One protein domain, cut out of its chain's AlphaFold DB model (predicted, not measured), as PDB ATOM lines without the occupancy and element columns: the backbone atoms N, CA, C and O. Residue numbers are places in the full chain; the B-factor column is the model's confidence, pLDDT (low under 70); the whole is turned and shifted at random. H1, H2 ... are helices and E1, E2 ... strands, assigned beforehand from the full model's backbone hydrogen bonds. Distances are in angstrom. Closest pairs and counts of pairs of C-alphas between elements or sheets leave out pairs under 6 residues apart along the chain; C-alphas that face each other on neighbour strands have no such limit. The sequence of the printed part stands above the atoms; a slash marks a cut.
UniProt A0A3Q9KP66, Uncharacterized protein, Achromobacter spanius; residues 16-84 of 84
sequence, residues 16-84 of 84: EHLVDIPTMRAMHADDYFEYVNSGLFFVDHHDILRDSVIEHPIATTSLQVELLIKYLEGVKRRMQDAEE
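Overview. This is residues 16 to 84 of the 84 residues of an uncharacterized protein of Achromobacter spanius (UniProt A0A3Q9KP66). Look for an open U: a small sheet, E1 E2 E3, joins two helical arms, H2 with H1 beyond it, and the long H3, whose residues 69 to 83 stick out. The 69 printed residues run H1 H2 E1 E2 E3 H3, mostly helix; the sheet is an antiparallel meander, each strand beside the one before. The whole is loose, radius of gyration of the C-alphas 13.9 A, spanning 40 by 28 by 19 A.

Arrangement. Start at E2, residues 49 to 51: it forms hairpins with E1, residues 41 to 43 (N 42 to O 50, 3.0 A), and E3, residues 57 to 59 (N 49 to O 59, 2.9 A). H3, residues 62 to 83, only grazes the sheet; its closest C-alpha to E3 is Val 65, 5.9 A from Ala 59. H2, residues 29 to 39, is apart from H3. H1, residues 21 to 26, is close to H2 but not clearly touching: C-alphas 24 and 32, the closest, are 7.2 A apart. In H1, H2 and H3 every O i to N i+4 pair is within hydrogen-bond range.

Along the chain. Find C-alpha 21 at (-22.487, -32.439, -17.017), where H1 begins. H2 is 14.9 A long; H3 runs 31.7 A to C-alpha 83 at (-10.817, -24.736, -23.744).

Size, cuts and confidence. C-alphas 45 and 84, the farthest apart, are 42.4 A apart. The printed part has no cut, its links are tight, and no printed residue is under 70 in pLDDT.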
ATOM      1  N   GLU A  16     -30.144 -44.904 -15.067       81.81
ATOM      2  CA  GLU A  16     -29.718 -44.839 -13.654       81.81
ATOM      3  C   GLU A  16     -28.208 -44.616 -13.482       81.81
ATOM      4  O   GLU A  16     -27.776 -43.976 -12.528       81.81
ATOM      5  N   HIS A  17     -27.414 -45.095 -14.436       78.81
ATOM      6  CA  HIS A  17     -25.962 -44.964 -14.438       78.81
ATOM      7  C   HIS A  17     -25.466 -43.685 -15.131       78.81
ATOM      8  O   HIS A  17     -24.271 -43.416 -15.097       78.81
ATOM      9  N   LEU A  18     -26.332 -42.892 -15.773       86.81
ATOM     10  CA  LEU A  18     -25.914 -41.681 -16.483       86.81
ATOM     11  C   LEU A  18     -25.632 -40.538 -15.505       86.81
ATOM     12  O   LEU A  18     -26.423 -40.259 -14.607       86.81
ATOM     13  N   VAL A  19     -24.519 -39.839 -15.721       90.44
ATOM     14  CA  VAL A  19     -24.111 -38.693 -14.900       90.44
ATOM     15  C   VAL A  19     -24.370 -37.379 -15.633       90.44
ATOM     16  O   VAL A  19     -24.279 -37.304 -16.861       90.44
ATOM     17  N   ASP A  20     -24.707 -36.329 -14.885       92.88
ATOM     18  CA  ASP A  20     -24.903 -34.996 -15.453       92.88
ATOM     19  C   ASP A  20     -23.570 -34.300 -15.802       92.88
ATOM     20  O   ASP A  20     -22.479 -34.746 -15.439       92.88
ATOM     21  N   ILE A  21     -23.661 -33.187 -16.543       93.94
ATOM     22  CA  ILE A  21     -22.487 -32.439 -17.017       93.94
ATOM     23  C   ILE A  21     -21.625 -31.921 -15.850       93.94
ATOM     24  O   ILE A  21     -20.410 -32.123 -15.904       93.94
ATOM     25  N   PRO A  22     -22.181 -31.262 -14.807       96.50
ATOM     26  CA  PRO A  22     -21.374 -30.804 -13.678       96.50
ATOM     27  C   PRO A  22     -20.633 -31.939 -12.966       96.50
ATOM     28  O   PRO A  22     -19.452 -31.781 -12.662       96.50
ATOM     29  N   THR A  23     -21.295 -33.079 -12.749       95.38
ATOM     30  CA  THR A  23     -20.693 -34.250 -12.101       95.38
ATOM     31  C   THR A  23     -19.557 -34.802 -12.949       95.38
ATOM     32  O   THR A  23     -18.449 -34.950 -12.446       95.38
ATOM     33  N   MET A  24     -19.787 -35.027 -14.249       94.69
ATOM     34  CA  MET A  24     -18.759 -35.544 -15.160       94.69
ATOM     35  C   MET A  24     -17.548 -34.611 -15.255       94.69
ATOM     36  O   MET A  24     -16.412 -35.072 -15.247       94.69
ATOM     37  N   ARG A  25     -17.772 -33.292 -15.303       94.88
ATOM     38  CA  ARG A  25     -16.692 -32.293 -15.369       94.88
ATOM     39  C   ARG A  25     -15.816 -32.279 -14.111       94.88
ATOM     40  O   ARG A  25     -14.665 -31.860 -14.189       94.88
ATOM     41  N   ALA A  26     -16.359 -32.694 -12.970       97.06
ATOM     42  CA  ALA A  26     -15.652 -32.737 -11.695       97.06
ATOM     43  C   ALA A  26     -14.977 -34.091 -11.402       97.06
ATOM     44  O   ALA A  26     -14.267 -34.191 -10.403       97.06
ATOM     45  N   MET A  27     -15.196 -35.121 -12.231       96.75
ATOM     46  CA  MET A  27     -14.616 -36.453 -12.025       96.75
ATOM     47  C   MET A  27     -13.087 -36.424 -12.081       96.75
ATOM     48  O   MET A  27     -12.493 -35.768 -12.941       96.75
ATOM     49  N   HIS A  28     -12.444 -37.198 -11.202       97.19
ATOM     50  CA  HIS A  28     -11.039 -37.542 -11.384       97.19
ATOM     51  C   HIS A  28     -10.881 -38.464 -12.605       97.19
ATOM     52  O   HIS A  28     -11.830 -39.127 -13.026       97.19
ATOM     53  N   ALA A  29      -9.676 -38.531 -13.175       95.81
ATOM     54  CA  ALA A  29      -9.414 -39.346 -14.361       95.81
ATOM     55  C   ALA A  29      -9.772 -40.830 -14.148       95.81
ATOM     56  O   ALA A  29     -10.363 -41.444 -15.033       95.81
ATOM     57  N   ASP A  30      -9.466 -41.374 -12.967       96.25
ATOM     58  CA  ASP A  30      -9.786 -42.761 -12.607       96.25
ATOM     59  C   ASP A  30     -11.304 -42.988 -12.501       96.25
ATOM     60  O   ASP A  30     -11.819 -43.964 -13.040       96.25
ATOM     61  N   ASP A  31     -12.042 -42.050 -11.895       94.25
ATOM     62  CA  ASP A  31     -13.507 -42.131 -11.786       94.25
ATOM     63  C   ASP A  31     -14.170 -42.066 -13.167       94.25
ATOM     64  O   ASP A  31     -15.115 -42.802 -13.455       94.25
ATOM     65  N   TYR A  32     -13.653 -41.201 -14.045       94.50
ATOM     66  CA  TYR A  32     -14.127 -41.112 -15.421       94.50
ATOM     67  C   TYR A  32     -13.830 -42.398 -16.199       94.50
ATOM     68  O   TYR A  32     -14.675 -42.867 -16.962       94.50
ATOM     69  N   PHE A  33     -12.651 -42.993 -16.001       92.75
ATOM     70  CA  PHE A  33     -12.298 -44.260 -16.633       92.75
ATOM     71  C   PHE A  33     -13.244 -45.387 -16.204       92.75
ATOM     72  O   PHE A  33     -13.786 -46.084 -17.063       92.75
ATOM     73  N   GLU A  34     -13.515 -45.518 -14.904       91.06
ATOM     74  CA  GLU A  34     -14.478 -46.496 -14.391       91.06
ATOM     75  C   GLU A  34     -15.896 -46.237 -14.911       91.06
ATOM     76  O   GLU A  34     -16.599 -47.176 -15.298       91.06
ATOM     77  N   TYR A  35     -16.309 -44.970 -15.012       90.50
ATOM     78  CA  TYR A  35     -17.593 -44.596 -15.602       90.50
ATOM     79  C   TYR A  35     -17.718 -45.054 -17.065       90.50
ATOM     80  O   TYR A  35     -18.730 -45.641 -17.447       90.50
ATOM     81  N   VAL A  36     -16.682 -44.852 -17.885       89.75
ATOM     82  CA  VAL A  36     -16.669 -45.319 -19.283       89.75
ATOM     83  C   VAL A  36     -16.691 -46.848 -19.351       89.75
ATOM     84  O   VAL A  36     -17.456 -47.411 -20.135       89.75
ATOM     85  N   ASN A  37     -15.873 -47.507 -18.527       85.75
ATOM     86  CA  ASN A  37     -15.686 -48.958 -18.521       85.75
ATOM     87  C   ASN A  37     -16.939 -49.729 -18.071       85.75
ATOM     88  O   ASN A  37     -17.201 -50.824 -18.560       85.75
ATOM     89  N   SER A  38     -17.713 -49.164 -17.143       81.56
ATOM     90  CA  SER A  38     -18.900 -49.816 -16.569       81.56
ATOM     91  C   SER A  38     -20.232 -49.283 -17.096       81.56
ATOM     92  O   SER A  38     -21.247 -49.968 -16.983       81.56
ATOM     93  N   GLY A  39     -20.247 -48.065 -17.643       77.75
ATOM     94  CA  GLY A  39     -21.479 -47.302 -17.806       77.75
ATOM     95  C   GLY A  39     -21.822 -46.877 -19.224       77.75
ATOM     96  O   GLY A  39     -22.967 -46.498 -19.435       77.75
ATOM     97  N   LEU A  40     -20.907 -46.913 -20.201       85.56
ATOM     98  CA  LEU A  40     -21.190 -46.353 -21.536       85.56
ATOM     99  C   LEU A  40     -21.296 -47.393 -22.645       85.56
ATOM    100  O   LEU A  40     -22.221 -47.334 -23.459       85.56
ATOM    101  N   PHE A  41     -20.357 -48.337 -22.693       90.38
ATOM    102  CA  PHE A  41     -20.300 -49.340 -23.750       90.38
ATOM    103  C   PHE A  41     -20.006 -50.722 -23.185       90.38
ATOM    104  O   PHE A  41     -19.290 -50.856 -22.198       90.38
ATOM    105  N   PHE A  42     -20.501 -51.754 -23.860       91.44
ATOM    106  CA  PHE A  42     -20.128 -53.136 -23.576       91.44
ATOM    107  C   PHE A  42     -20.005 -53.943 -24.869       91.44
ATOM    108  O   PHE A  42     -20.589 -53.587 -25.894       91.44
ATOM    109  N   VAL A  43     -19.235 -55.029 -24.824       94.31
ATOM    110  CA  VAL A  43     -19.180 -56.023 -25.903       94.31
ATOM    111  C   VAL A  43     -20.110 -57.172 -25.529       94.31
ATOM    112  O   VAL A  43     -19.974 -57.747 -24.449       94.31
ATOM    113  N   ASP A  44     -21.089 -57.469 -26.383       94.12
ATOM    114  CA  ASP A  44     -22.015 -58.578 -26.154       94.12
ATOM    115  C   ASP A  44     -21.394 -59.944 -26.505       94.12
ATOM    116  O   ASP A  44     -20.273 -60.057 -26.996       94.12
ATOM    117  N   HIS A  45     -22.155 -61.015 -26.281       93.75
ATOM    118  CA  HIS A  45     -21.743 -62.388 -26.589       93.75
ATOM    119  C   HIS A  45     -21.615 -62.701 -28.096       93.75
ATOM    120  O   HIS A  45     -21.288 -63.831 -28.456       93.75
ATOM    121  N   HIS A  46     -21.906 -61.738 -28.974       95.31
ATOM    122  CA  HIS A  46     -21.707 -61.810 -30.420       95.31
ATOM    123  C   HIS A  46     -20.515 -60.958 -30.887       95.31
ATOM    124  O   HIS A  46     -20.391 -60.709 -32.087       95.31
ATOM    125  N   ASP A  47     -19.662 -60.505 -29.963       96.06
ATOM    126  CA  ASP A  47     -18.522 -59.623 -30.228       96.06
ATOM    127  C   ASP A  47     -18.932 -58.269 -30.847       96.06
ATOM    128  O   ASP A  47     -18.180 -57.645 -31.601       96.06
ATOM    129  N   ILE A  48     -20.143 -57.793 -30.527       96.75
ATOM    130  CA  ILE A  48     -20.668 -56.498 -30.972       96.75
ATOM    131  C   ILE A  48     -20.492 -55.474 -29.851       96.75
ATOM    132  O   ILE A  48     -20.988 -55.667 -28.743       96.75
ATOM    133  N   LEU A  49     -19.853 -54.343 -30.160       95.94
ATOM    134  CA  LEU A  49     -19.826 -53.173 -29.283       95.94
ATOM    135  C   LEU A  49     -21.207 -52.511 -29.287       95.94
ATOM    136  O   LEU A  49     -21.695 -52.120 -30.352       95.94
ATOM    137  N   ARG A  50     -21.818 -52.347 -28.115       94.50
ATOM    138  CA  ARG A  50     -23.142 -51.743 -27.923       94.50
ATOM    139  C   ARG A  50     -23.101 -50.599 -26.928       94.50
ATOM    140  O   ARG A  50     -22.226 -50.563 -26.064       94.50
ATOM    141  N   ASP A  51     -24.066 -49.692 -27.036       91.25
ATOM    142  CA  ASP A  51     -24.342 -48.746 -25.958       91.25
ATOM    143  C   ASP A  51     -25.039 -49.454 -24.785       91.25
ATOM    144  O   ASP A  51     -25.836 -50.370 -24.982       91.25
ATOM    145  N   SER A  52     -24.735 -49.033 -23.565       88.19
ATOM    146  CA  SER A  52     -25.265 -49.618 -22.326       88.19
ATOM    147  C   SER A  52     -26.736 -49.290 -22.033       88.19
ATOM    148  O   SER A  52     -27.354 -49.978 -21.226       88.19
ATOM    149  N   VAL A  53     -27.311 -48.254 -22.657       84.50
ATOM    150  CA  VAL A  53     -28.634 -47.709 -22.294       84.50
ATOM    151  C   VAL A  53     -29.750 -48.395 -23.078       84.50
ATOM    152  O   VAL A  53     -30.757 -48.827 -22.518       84.50
ATOM    153  N   ILE A  54     -29.604 -48.487 -24.397       85.19
ATOM    154  CA  ILE A  54     -30.600 -49.065 -25.306       85.19
ATOM    155  C   ILE A  54     -30.105 -50.328 -26.017       85.19
ATOM    156  O   ILE A  54     -30.883 -50.919 -26.772       85.19
ATOM    157  N   GLU A  55     -28.870 -50.768 -25.745       87.50
ATOM    158  CA  GLU A  55     -28.222 -51.959 -26.321       87.50
ATOM    159  C   GLU A  55     -28.114 -51.920 -27.855       87.50
ATOM    160  O   GLU A  55     -28.056 -52.950 -28.539       87.50
ATOM    161  N   HIS A  56     -28.095 -50.725 -28.434       89.50
ATOM    162  CA  HIS A  56     -27.941 -50.525 -29.863       89.50
ATOM    163  C   HIS A  56     -26.496 -50.823 -30.293       89.50
ATOM    164  O   HIS A  56     -25.547 -50.414 -29.623       89.50
ATOM    165  N   PRO A  57     -26.292 -51.528 -31.424       93.81
ATOM    166  CA  PRO A  57     -24.956 -51.784 -31.943       93.81
ATOM    167  C   PRO A  57     -24.273 -50.486 -32.385       93.81
ATOM    168  O   PRO A  57     -24.802 -49.732 -33.197       93.81
ATOM    169  N   ILE A  58     -23.057 -50.276 -31.896       95.12
ATOM    170  CA  ILE A  58     -22.160 -49.183 -32.285       95.12
ATOM    171  C   ILE A  58     -21.166 -49.672 -33.337       95.12
ATOM    172  O   ILE A  58     -20.923 -48.989 -34.332       95.12
ATOM    173  N   ALA A  59     -20.599 -50.860 -33.127       97.00
ATOM    174  CA  ALA A  59     -19.661 -51.484 -34.048       97.00
ATOM    175  C   ALA A  59     -19.802 -53.009 -34.005       97.00
ATOM    176  O   ALA A  59     -19.882 -53.609 -32.939       97.00
ATOM    177  N   THR A  60     -19.804 -53.635 -35.177       97.31
ATOM    178  CA  THR A  60     -19.879 -55.091 -35.363       97.31
ATOM    179  C   THR A  60     -18.575 -55.671 -35.914       97.31
ATOM    180  O   THR A  60     -18.513 -56.858 -36.220       97.31
ATOM    181  N   THR A  61     -17.554 -54.839 -36.139       97.81
ATOM    182  CA  THR A  61     -16.219 -55.264 -36.582       97.81
ATOM    183  C   THR A  61     -15.137 -54.421 -35.914       97.81
ATOM    184  O   THR A  61     -15.365 -53.255 -35.582       97.81
ATOM    185  N   SER A  62     -13.928 -54.971 -35.778       97.25
ATOM    186  CA  SER A  62     -12.768 -54.226 -35.265       97.25
ATOM    187  C   SER A  62     -12.447 -52.988 -36.109       97.25
ATOM    188  O   SER A  62     -12.173 -51.930 -35.555       97.25
ATOM    189  N   LEU A  63     -12.584 -53.073 -37.438       98.31
ATOM    190  CA  LEU A  63     -12.400 -51.927 -38.335       98.31
ATOM    191  C   LEU A  63     -13.370 -50.779 -38.009       98.31
ATOM    192  O   LEU A  63     -12.997 -49.611 -38.076       98.31
ATOM    193  N   GLN A  64     -14.620 -51.081 -37.647       98.38
ATOM    194  CA  GLN A  64     -15.572 -50.047 -37.235       98.38
ATOM    195  C   GLN A  64     -15.172 -49.404 -35.899       98.38
ATOM    196  O   GLN A  64     -15.323 -48.192 -35.750       98.38
ATOM    197  N   VAL A  65     -14.598 -50.174 -34.967       97.56
ATOM    198  CA  VAL A  65     -14.037 -49.638 -33.714       97.56
ATOM    199  C   VAL A  65     -12.837 -48.726 -33.992       97.56
ATOM    200  O   VAL A  65     -12.769 -47.627 -33.450       97.56
ATOM    201  N   GLU A  66     -11.928 -49.115 -34.888       98.38
ATOM    202  CA  GLU A  66     -10.793 -48.273 -35.296       98.38
ATOM    203  C   GLU A  66     -11.254 -46.934 -35.895       98.38
ATOM    204  O   GLU A  66     -10.722 -45.870 -35.566       98.38
ATOM    205  N   LEU A  67     -12.287 -46.963 -36.745       98.44
ATOM    206  CA  LEU A  67     -12.883 -45.751 -37.310       98.44
ATOM    207  C   LEU A  67     -13.540 -44.872 -36.235       98.44
ATOM    208  O   LEU A  67     -13.417 -43.645 -36.302       98.44
ATOM    209  N   LEU A  68     -14.198 -45.478 -35.242       96.88
ATOM    210  CA  LEU A  68     -14.773 -44.762 -34.101       96.88
ATOM    211  C   LEU A  68     -13.685 -44.066 -33.273       96.88
ATOM    212  O   LEU A  68     -13.821 -42.879 -32.980       96.88
ATOM    213  N   ILE A  69     -12.583 -44.753 -32.959       97.62
ATOM    214  CA  ILE A  69     -11.442 -44.168 -32.234       97.62
ATOM    215  C   ILE A  69     -10.903 -42.950 -32.991       97.62
ATOM    216  O   ILE A  69     -10.797 -41.863 -32.422       97.62
ATOM    217  N   LYS A  70     -10.657 -43.087 -34.299       98.44
ATOM    218  CA  LYS A  70     -10.181 -41.981 -35.143       98.44
ATOM    219  C   LYS A  70     -11.134 -40.780 -35.134       98.44
ATOM    220  O   LYS A  70     -10.694 -39.628 -35.155       98.44
ATOM    221  N   TYR A  71     -12.444 -41.029 -35.121       98.19
ATOM    222  CA  TYR A  71     -13.440 -39.969 -34.986       98.19
ATOM    223  C   TYR A  71     -13.342 -39.273 -33.620       98.19
ATOM    224  O   TYR A  71     -13.289 -38.040 -33.573       98.19
ATOM    225  N   LEU A  72     -13.261 -40.041 -32.526       96.88
ATOM    226  CA  LEU A  72     -13.152 -39.522 -31.158       96.88
ATOM    227  C   LEU A  72     -11.874 -38.699 -30.945       96.88
ATOM    228  O   LEU A  72     -11.928 -37.647 -30.313       96.88
ATOM    229  N   GLU A  73     -10.748 -39.083 -31.546       98.44
ATOM    230  CA  GLU A  73      -9.530 -38.258 -31.552       98.44
ATOM    231  C   GLU A  73      -9.756 -36.886 -32.206       98.44
ATOM    232  O   GLU A  73      -9.211 -35.874 -31.764       98.44
ATOM    233  N   GLY A  74     -10.567 -36.829 -33.266       98.12
ATOM    234  CA  GLY A  74     -10.961 -35.572 -33.900       98.12
ATOM    235  C   GLY A  74     -11.896 -34.728 -33.036       98.12
ATOM    236  O   GLY A  74     -11.782 -33.505 -33.050       98.12
ATOM    237  N   VAL A  75     -12.802 -35.364 -32.288       98.06
ATOM    238  CA  VAL A  75     -13.650 -34.690 -31.289       98.06
ATOM    239  C   VAL A  75     -12.786 -34.092 -30.183       98.06
ATOM    240  O   VAL A  75     -12.928 -32.906 -29.901       98.06
ATOM    241  N   LYS A  76     -11.845 -34.874 -29.636       97.75
ATOM    242  CA  LYS A  76     -10.897 -34.431 -28.608       97.75
ATOM    243  C   LYS A  76     -10.186 -33.145 -29.021       97.75
ATOM    244  O   LYS A  76     -10.209 -32.189 -28.260       97.75
ATOM    245  N   ARG A  77      -9.615 -33.095 -30.231       98.06
ATOM    246  CA  ARG A  77      -8.921 -31.890 -30.726       98.06
ATOM    247  C   ARG A  77      -9.819 -30.650 -30.698       98.06
ATOM    248  O   ARG A  77      -9.432 -29.643 -30.131       98.06
ATOM    249  N   ARG A  78     -11.052 -30.755 -31.206       97.75
ATOM    250  CA  ARG A  78     -12.004 -29.627 -31.198       97.75
ATOM    251  C   ARG A  78     -12.397 -29.167 -29.794       97.75
ATOM    252  O   ARG A  78     -12.738 -28.005 -29.626       97.75
ATOM    253  N   MET A  79     -12.426 -30.076 -28.818       96.81
ATOM    254  CA  MET A  79     -12.696 -29.712 -27.425       96.81
ATOM    255  C   MET A  79     -11.516 -28.964 -26.812       96.81
ATOM    256  O   MET A  79     -11.738 -27.953 -26.162       96.81
ATOM    257  N   GLN A  80     -10.286 -29.415 -27.076       96.81
ATOM    258  CA  GLN A  80      -9.073 -28.725 -26.628       96.81
ATOM    259  C   GLN A  80      -9.015 -27.298 -27.189       96.81
ATOM    260  O   GLN A  80      -8.833 -26.362 -26.422       96.81
ATOM    261  N   ASP A  81      -9.302 -27.122 -28.484       96.94
ATOM    262  CA  ASP A  81      -9.354 -25.798 -29.125       96.94
ATOM    263  C   ASP A  81     -10.411 -24.858 -28.502       96.94
ATOM    264  O   ASP A  81     -10.324 -23.644 -28.651       96.94
ATOM    265  N   ALA A  82     -11.448 -25.403 -27.857       94.81
ATOM    266  CA  ALA A  82     -12.518 -24.629 -27.223       94.81
ATOM    267  C   ALA A  82     -12.259 -24.322 -25.734       94.81
ATOM    268  O   ALA A  82     -13.015 -23.557 -25.133       94.81
ATOM    269  N   GLU A  83     -11.251 -24.957 -25.131       91.44
ATOM    270  CA  GLU A  83     -10.817 -24.736 -23.744       91.44
ATOM    271  C   GLU A  83      -9.699 -23.684 -23.634       91.44
ATOM    272  O   GLU A  83      -9.447 -23.192 -22.531       91.44
ATOM    273  N   GLU A  84      -9.060 -23.348 -24.761       71.19
ATOM    274  CA  GLU A  84      -8.063 -22.276 -24.925       71.19
ATOM    275  C   GLU A  84      -8.703 -20.884 -25.083       71.19
ATOM    276  O   GLU A  84      -8.158 -19.928 -24.480       71.19
TER     277      GLU A  84